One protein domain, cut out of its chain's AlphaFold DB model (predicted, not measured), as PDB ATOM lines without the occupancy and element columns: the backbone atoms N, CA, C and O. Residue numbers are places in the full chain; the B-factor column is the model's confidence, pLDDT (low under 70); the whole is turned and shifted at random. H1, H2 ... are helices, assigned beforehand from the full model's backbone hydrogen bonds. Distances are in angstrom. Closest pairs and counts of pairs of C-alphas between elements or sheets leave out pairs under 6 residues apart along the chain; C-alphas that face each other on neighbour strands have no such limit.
ATOM      1  N   ILE A  64     118.618   4.709-195.353       45.84
ATOM      2  CA  ILE A  64     119.568   4.825-194.267       45.84
ATOM      3  C   ILE A  64     120.507   5.870-194.838       45.84
ATOM      4  O   ILE A  64     120.989   5.705-195.954       45.84
ATOM      5  N   ILE A  65     120.635   6.987-194.147       45.56
ATOM      6  CA  ILE A  65     121.651   7.980-194.442       45.56
ATOM      7  C   ILE A  65     122.870   7.477-193.642       45.56
ATOM      8  O   ILE A  65     123.030   7.894-192.482       45.56
ATOM      9  N   PRO A  66     123.674   6.494-194.135       52.22
ATOM     10  CA  PRO A  66     124.876   6.021-193.444       52.22
ATOM     11  C   PRO A  66     125.870   7.158-193.202       52.22
ATOM     12  O   PRO A  66     126.821   7.003-192.439       52.22
ATOM     13  N   GLU A  67     125.655   8.309-193.829       59.44
ATOM     14  CA  GLU A  67     126.403   9.525-193.610       59.44
ATOM     15  C   GLU A  67     126.325   9.949-192.142       59.44
ATOM     16  O   GLU A  67     127.337  10.412-191.643       59.44
ATOM     17  N   SER A  68     125.214   9.746-191.419       75.62
ATOM     18  CA  SER A  68     125.128  10.161-190.005       75.62
ATOM     19  C   SER A  68     126.062   9.355-189.096       75.62
ATOM     20  O   SER A  68     126.871   9.932-188.373       75.62
ATOM     21  N   SER A  69     126.022   8.021-189.167       76.12
ATOM     22  CA  SER A  69     126.909   7.166-188.372       76.12
ATOM     23  C   SER A  69     128.364   7.313-188.806       76.12
ATOM     24  O   SER A  69     129.251   7.353-187.957       76.12
ATOM     25  N   THR A  70     128.620   7.449-190.110       78.81
ATOM     26  CA  THR A  70     129.971   7.675-190.635       78.81
ATOM     27  C   THR A  70     130.517   9.014-190.146       78.81
ATOM     28  O   THR A  70     131.599   9.030-189.572       78.81
ATOM     29  N   GLN A  71     129.761  10.110-190.280       84.31
ATOM     30  CA  GLN A  71     130.141  11.442-189.791       84.31
ATOM     31  C   GLN A  71     130.516  11.405-188.310       84.31
ATOM     32  O   GLN A  71     131.616  11.824-187.953       84.31
ATOM     33  N   VAL A  72     129.639  10.847-187.473       85.81
ATOM     34  CA  VAL A  72     129.852  10.739-186.023       85.81
ATOM     35  C   VAL A  72     131.092   9.895-185.722       85.81
ATOM     36  O   VAL A  72     132.019  10.362-185.074       85.81
ATOM     37  N   THR A  73     131.208   8.689-186.284       84.06
ATOM     38  CA  THR A  73     132.358   7.802-186.001       84.06
ATOM     39  C   THR A  73     133.692   8.376-186.506       84.06
ATOM     40  O   THR A  73     134.747   8.050-185.959       84.06
ATOM     41  N   CYS A  74     133.675   9.207-187.553       85.88
ATOM     42  CA  CYS A  74     134.871   9.885-188.056       85.88
ATOM     43  C   CYS A  74     135.265  11.119-187.226       85.88
ATOM     44  O   CYS A  74     136.390  11.585-187.370       85.88
ATOM     45  N   THR A  75     134.368  11.658-186.392       87.81
ATOM     46  CA  THR A  75     134.582  12.927-185.669       87.81
ATOM     47  C   THR A  75     134.490  12.816-184.142       87.81
ATOM     48  O   THR A  75     134.919  13.728-183.446       87.81
ATOM     49  N   ASP A  76     134.021  11.694-183.595       86.88
ATOM     50  CA  ASP A  76     133.957  11.456-182.142       86.88
ATOM     51  C   ASP A  76     135.300  11.012-181.531       86.88
ATOM     52  O   ASP A  76     135.467  10.972-180.310       86.88
ATOM     53  N   ALA A  77     136.260  10.623-182.372       84.00
ATOM     54  CA  ALA A  77     137.565  10.121-181.960       84.00
ATOM     55  C   ALA A  77     138.697  10.988-182.526       84.00
ATOM     56  O   ALA A  77     138.467  11.943-183.265       84.00
ATOM     57  N   ARG A  78     139.936  10.643-182.162       88.69
ATOM     58  CA  ARG A  78     141.137  11.280-182.718       88.69
ATOM     59  C   ARG A  78     141.130  11.195-184.240       88.69
ATOM     60  O   ARG A  78     140.768  10.147-184.786       88.69
ATOM     61  N   ASP A  79     141.572  12.268-184.889       90.00
ATOM     62  CA  ASP A  79     141.732  12.277-186.336       90.00
ATOM     63  C   ASP A  79     142.801  11.250-186.733       90.00
ATOM     64  O   ASP A  79     143.910  11.237-186.198       90.00
ATOM     65  N   ILE A  80     142.442  10.358-187.654       90.31
ATOM     66  CA  ILE A  80     143.341   9.339-188.212       90.31
ATOM     67  C   ILE A  80     143.567   9.547-189.708       90.31
ATOM     68  O   ILE A  80     143.914   8.602-190.420       90.31
ATOM     69  N   ARG A  81     143.341  10.766-190.215       89.56
ATOM     70  CA  ARG A  81     143.665  11.110-191.600       89.56
ATOM     71  C   ARG A  81     145.094  10.745-191.937       89.56
ATOM     72  O   ARG A  81     145.983  10.890-191.101       89.56
ATOM     73  N   ASP A  82     145.296  10.328-193.178       88.38
ATOM     74  CA  ASP A  82     146.617  10.043-193.736       88.38
ATOM     75  C   ASP A  82     147.377   8.948-192.965       88.38
ATOM     76  O   ASP A  82     148.534   8.651-193.271       88.38
ATOM     77  N   GLN A  83     146.733   8.295-191.987       90.50
ATOM     78  CA  GLN A  83     147.288   7.134-191.329       90.50
ATOM     79  C   GLN A  83     147.328   5.999-192.348       90.50
ATOM     80  O   GLN A  83     146.298   5.488-192.785       90.50
ATOM     81  N   LEU A  84     148.542   5.582-192.693       92.56
ATOM     82  CA  LEU A  84     148.747   4.450-193.577       92.56
ATOM     83  C   LEU A  84     148.245   3.166-192.907       92.56
ATOM     84  O   LEU A  84     148.687   2.804-191.814       92.56
ATOM     85  N   ILE A  85     147.357   2.450-193.595       92.94
ATOM     86  CA  ILE A  85     147.009   1.078-193.237       92.94
ATOM     87  C   ILE A  85     148.135   0.173-193.730       92.94
ATOM     88  O   ILE A  85     148.350   0.023-194.931       92.94
ATOM     89  N   THR A  86     148.897  -0.395-192.799       95.50
ATOM     90  CA  THR A  86     150.005  -1.293-193.150       95.50
ATOM     91  C   THR A  86     149.484  -2.662-193.590       95.50
ATOM     92  O   THR A  86     148.429  -3.103-193.133       95.50
ATOM     93  N   ALA A  87     150.260  -3.387-194.401       95.00
ATOM     94  CA  ALA A  87     149.916  -4.755-194.802       95.00
ATOM     95  C   ALA A  87     149.737  -5.699-193.596       95.00
ATOM     96  O   ALA A  87     148.869  -6.568-193.604       95.00
ATOM     97  N   ALA A  88     150.527  -5.505-192.534       95.94
ATOM     98  CA  ALA A  88     150.393  -6.267-191.295       95.94
ATOM     99  C   ALA A  88     149.059  -5.982-190.585       95.94
ATOM    100  O   ALA A  88     148.428  -6.895-190.059       95.94
ATOM    101  N   GLU A  89     148.614  -4.726-190.595       94.38
ATOM    102  CA  GLU A  89     147.336  -4.335-190.004       94.38
ATOM    103  C   GLU A  89     146.145  -4.864-190.814       94.38
ATOM    104  O   GLU A  89     145.202  -5.417-190.251       94.38
ATOM    105  N   GLU A  90     146.205  -4.743-192.138       92.31
ATOM    106  CA  GLU A  90     145.207  -5.319-193.039       92.31
ATOM    107  C   GLU A  90     145.074  -6.833-192.826       92.31
ATOM    108  O   GLU A  90     143.959  -7.349-192.688       92.31
ATOM    109  N   LEU A  91     146.207  -7.537-192.744       92.75
ATOM    110  CA  LEU A  91     146.236  -8.970-192.474       92.75
ATOM    111  C   LEU A  91     145.653  -9.297-191.094       92.75
ATOM    112  O   LEU A  91     144.900 -10.258-190.971       92.75
ATOM    113  N   ALA A  92     145.933  -8.486-190.069       93.19
ATOM    114  CA  ALA A  92     145.360  -8.672-188.738       93.19
ATOM    115  C   ALA A  92     143.825  -8.582-188.754       93.19
ATOM    116  O   ALA A  92     143.158  -9.448-188.188       93.19
ATOM    117  N   TYR A  93     143.245  -7.600-189.458       90.81
ATOM    118  CA  TYR A  93     141.789  -7.520-189.625       90.81
ATOM    119  C   TYR A  93     141.230  -8.747-190.347       90.81
ATOM    120  O   TYR A  93     140.265  -9.343-189.868       90.81
ATOM    121  N   LYS A  94     141.830  -9.139-191.477       87.50
ATOM    122  CA  LYS A  94     141.379 -10.290-192.277       87.50
ATOM    123  C   LYS A  94     141.463 -11.610-191.498       87.50
ATOM    124  O   LYS A  94     140.537 -12.413-191.578       87.50
ATOM    125  N   ASN A  95     142.506 -11.789-190.685       89.38
ATOM    126  CA  ASN A  95     142.687 -12.973-189.841       89.38
ATOM    127  C   ASN A  95     141.727 -13.010-188.644       89.38
ATOM    128  O   ASN A  95     141.324 -14.093-188.232       89.38
ATOM    129  N   ALA A  96     141.334 -11.852-188.098       85.62
ATOM    130  CA  ALA A  96     140.407 -11.792-186.967       85.62
ATOM    131  C   ALA A  96     138.993 -12.279-187.335       85.62
ATOM    132  O   ALA A  96     138.300 -12.889-186.520       85.62
ATOM    133  N   SER A  97     138.525 -12.006-188.561       83.19
ATOM    134  CA  SER A  97     137.255 -12.538-189.067       83.19
ATOM    135  C   SER A  97     137.135 -12.375-190.581       83.19
ATOM    136  O   SER A  97     137.273 -11.268-191.100       83.19
ATOM    137  N   ARG A  98     136.730 -13.448-191.273       76.19
ATOM    138  CA  ARG A  98     136.528 -13.467-192.736       76.19
ATOM    139  C   ARG A  98     135.517 -12.413-193.214       76.19
ATOM    140  O   ARG A  98     135.707 -11.800-194.256       76.19
ATOM    141  N   ILE A  99     134.469 -12.160-192.421       76.25
ATOM    142  CA  ILE A  99     133.412 -11.177-192.732       76.25
ATOM    143  C   ILE A  99     133.579  -9.903-191.894       76.25
ATOM    144  O   ILE A  99     133.579  -8.780-192.410       76.25
ATOM    145  N   GLY A 100     133.718 -10.067-190.575       78.56
ATOM    146  CA  GLY A 100     133.793  -8.951-189.636       78.56
ATOM    147  C   GLY A 100     135.060  -8.123-189.828       78.56
ATOM    148  O   GLY A 100     135.005  -6.898-189.760       78.56
ATOM    149  N   GLY A 101     136.176  -8.777-190.147       84.69
ATOM    150  CA  GLY A 101     137.462  -8.147-190.409       84.69
ATOM    151  C   GLY A 101     137.405  -7.198-191.592       84.69
ATOM    152  O   GLY A 101     137.730  -6.022-191.451       84.69
ATOM    153  N   TYR A 102     136.888  -7.679-192.725       81.56
ATOM    154  CA  TYR A 102     136.705  -6.866-193.927       81.56
ATOM    155  C   TYR A 102     135.794  -5.657-193.669       81.56
ATOM    156  O   TYR A 102     136.115  -4.523-194.030       81.56
ATOM    157  N   THR A 103     134.686  -5.876-192.955       81.75
ATOM    158  CA  THR A 103     133.751  -4.800-192.600       81.75
ATOM    159  C   THR A 103     134.432  -3.741-191.727       81.75
ATOM    160  O   THR A 103     134.336  -2.547-192.012       81.75
ATOM    161  N   ARG A 104     135.179  -4.146-190.692       86.12
ATOM    162  CA  ARG A 104     135.885  -3.217-189.792       86.12
ATOM    163  C   ARG A 104     137.041  -2.488-190.483       86.12
ATOM    164  O   ARG A 104     137.211  -1.293-190.244       86.12
ATOM    165  N   LEU A 105     137.777  -3.171-191.358       90.31
ATOM    166  CA  LEU A 105     138.838  -2.582-192.171       90.31
ATOM    167  C   LEU A 105     138.285  -1.502-193.108       90.31
ATOM    168  O   LEU A 105     138.800  -0.387-193.121       90.31
ATOM    169  N   SER A 106     137.186  -1.782-193.818       86.69
ATOM    170  CA  SER A 106     136.568  -0.801-194.726       86.69
ATOM    171  C   SER A 106     136.108   0.471-193.997       86.69
ATOM    172  O   SER A 106     136.287   1.579-194.500       86.69
ATOM    173  N   LEU A 107     135.598   0.342-192.765       85.69
ATOM    174  CA  LEU A 107     135.266   1.481-191.904       85.69
ATOM    175  C   LEU A 107     136.505   2.254-191.432       85.69
ATOM    176  O   LEU A 107     136.418   3.457-191.191       85.69
ATOM    177  N   LYS A 108     137.658   1.596-191.258       90.38
ATOM    178  CA  LYS A 108     138.909   2.295-190.944       90.38
ATOM    179  C   LYS A 108     139.421   3.075-192.156       90.38
ATOM    180  O   LYS A 108     139.692   4.257-191.994       90.38
ATOM    181  N   ILE A 109     139.447   2.471-193.343       90.31
ATOM    182  CA  ILE A 109     139.852   3.136-194.597       90.31
ATOM    183  C   ILE A 109     138.984   4.377-194.864       90.31
ATOM    184  O   ILE A 109     139.487   5.469-195.105       90.31
ATOM    185  N   ARG A 110     137.662   4.262-194.695       88.12
ATOM    186  CA  ARG A 110     136.752   5.416-194.824       88.12
ATOM    187  C   ARG A 110     137.097   6.574-193.882       88.12
ATOM    188  O   ARG A 110     136.911   7.727-194.252       88.12
ATOM    189  N   ARG A 111     137.585   6.277-192.673       88.75
ATOM    190  CA  ARG A 111     137.992   7.289-191.686       88.75
ATOM    191  C   ARG A 111     139.326   7.944-192.036       88.75
ATOM    192  O   ARG A 111     139.467   9.138-191.802       88.75
ATOM    193  N   THR A 112     140.278   7.204-192.610       91.94
ATOM    194  CA  THR A 112     141.574   7.772-193.033       91.94
ATOM    195  C   THR A 112     141.420   8.740-194.207       91.94
ATOM    196  O   THR A 112     142.205   9.672-194.344       91.94
ATOM    197  N   GLU A 113     140.383   8.553-195.024       89.56
ATOM    198  CA  GLU A 113     140.064   9.391-196.190       89.56
ATOM    199  C   GLU A 113     139.022  10.485-195.892       89.56
ATOM    200  O   GLU A 113     138.720  11.328-196.746       89.56
ATOM    201  N   TRP A 114     138.453  10.485-194.681       89.94
ATOM    202  CA  TRP A 114     137.377  11.393-194.302       89.94
ATOM    203  C   TRP A 114     137.859  12.840-194.321       89.94
ATOM    204  O   TRP A 114     138.877  13.148-193.710       89.94
ATOM    205  N   GLN A 115     137.155  13.732-195.026       89.25
ATOM    206  CA  GLN A 115     137.615  15.111-195.259       89.25
ATOM    207  C   GLN A 115     137.277  16.072-194.110       89.25
ATOM    208  O   GLN A 115     138.058  16.982-193.821       89.25
ATOM    209  N   ILE A 116     136.133  15.867-193.449       88.06
ATOM    210  CA  ILE A 116     135.659  16.711-192.342       88.06
ATOM    211  C   ILE A 116     136.455  16.373-191.081       88.06
ATOM    212  O   ILE A 116     136.653  15.205-190.768       88.06
ATOM    213  N   ARG A 117     136.897  17.390-190.341       86.25
ATOM    214  CA  ARG A 117     137.705  17.196-189.132       86.25
ATOM    215  C   ARG A 117     136.861  17.286-187.869       86.25
ATOM    216  O   ARG A 117     135.928  18.093-187.841       86.25
ATOM    217  N   PRO A 118     137.196  16.506-186.827       85.75
ATOM    218  CA  PRO A 118     136.636  16.738-185.505       85.75
ATOM    219  C   PRO A 118     136.948  18.173-185.066       85.75
ATOM    220  O   PRO A 118     138.092  18.616-185.124       85.75
ATOM    221  N   SER A 119     135.932  18.911-184.624       86.50
ATOM    222  CA  SER A 119     136.144  20.212-183.978       86.50
ATOM    223  C   SER A 119     136.768  20.058-182.589       86.50
ATOM    224  O   SER A 119     137.439  20.970-182.109       86.50
ATOM    225  N   CYS A 120     136.556  18.898-181.963       84.31
ATOM    226  CA  CYS A 120     137.052  18.541-180.645       84.31
ATOM    227  C   CYS A 120     137.573  17.103-180.672       84.31
ATOM    228  O   CYS A 120     136.798  16.167-180.858       84.31
ATOM    229  N   GLU A 121     138.869  16.918-180.436       87.56
ATOM    230  CA  GLU A 121     139.459  15.589-180.281       87.56
ATOM    231  C   GLU A 121     139.517  15.168-178.812       87.56
ATOM    232  O   GLU A 121     139.872  15.948-177.923       87.56
ATOM    233  N   TRP A 122     139.212  13.898-178.551       84.19
ATOM    234  CA  TRP A 122     139.312  13.320-177.217       84.19
ATOM    235  C   TRP A 122     140.657  12.613-177.008       84.19
ATOM    236  O   TRP A 122     140.958  11.585-177.624       84.19
ATOM    237  N   TYR A 123     141.463  13.126-176.077       85.62
ATOM    238  CA  TYR A 123     142.764  12.538-175.734       85.62
ATOM    239  C   TYR A 123     142.748  11.664-174.475       85.62
ATOM    240  O   TYR A 123     143.710  10.927-174.255       85.62
ATOM    241  N   GLY A 124     141.643  11.657-173.728       82.38
ATOM    242  CA  GLY A 124     141.491  10.911-172.481       82.38
ATOM    243  C   GLY A 124     141.844  11.718-171.224       82.38
ATOM    244  O   GLY A 124     142.130  12.910-171.323       82.38
TER     245      GLY A 124
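This is residues 64 to 124 of the 216 residues of the protein "Abhydrolase_4 domain-containing protein" of Dactylellina haptotyla (strain CBS 200.50) (UniProt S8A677). A small helical hairpin, H2 and H3 with a tight turn between them, forms one side of this domain, and H1 stands near the other end of H3, where the last residues of the two helices make a corner. Residues 76 to 86 run back from the end of H1 to the beginning of H2, the tail from residue 113 to 124 passes the last end of H1, and residues 64 to 69 stick out from the body. The printed part has 61 residues with three named helices, in the order H1, H2, H3, and no named strand; its class is all helix. It is only just compact, close to loose, with a radius of gyration of the C-alphas of 12.6 A, and it spans 34 by 28 by 22 A.

H1, residues 66 to 75, touches no helix. It is close to but not clearly touching H3, residues 100 to 112: the closest C-alphas are those of Cys 74 and Arg 111, 5.4 A apart. H1 and H3 stand at a steep tilt of 66 degrees and run the same way. H2, residues 87 to 96, is apart from H1. H2 and H3 touch and form a helical hairpin; their closest C-alphas are those of Tyr 93 and Gly 101, 4.4 A apart. H3 touches H2 with residues 101 to 105 alone. The two run opposite ways at a tilt of 37 degrees, only just steep, with their centres 11.0 A apart. In H1, H2 and H3 every O i to N i+4 pair is within hydrogen-bond range.

H1 begins at C-alpha 66, at (124.876, 6.021, -193.444), and is 14.2 A long from first to last C-alpha, Pro 66 to Thr 75. H2, from Ala 87 to Ala 96, is also 14.2 A long and begins at (149.916, -4.755, -194.802). H3, the longest helix with 13 residues, measures 18.8 A from Gly 100 to Thr 112 and ends at (141.574, 7.772, -193.033).

The two C-alphas farthest apart are those of Arg 98 and Ser 119, at 34.8 A. The printed part has no cut. The link from H1 to H2 is long, with 11 residues, and the link from H2 to H3 is tight, with 3. Residues 64 to 69, of which 66 to 69 belong to H1, stand free, and so do residues 95 to 100. Residues 113 to 124 hold no named element. The mean pLDDT of the printed part is 84.7; residues 64 to 67 are under 70.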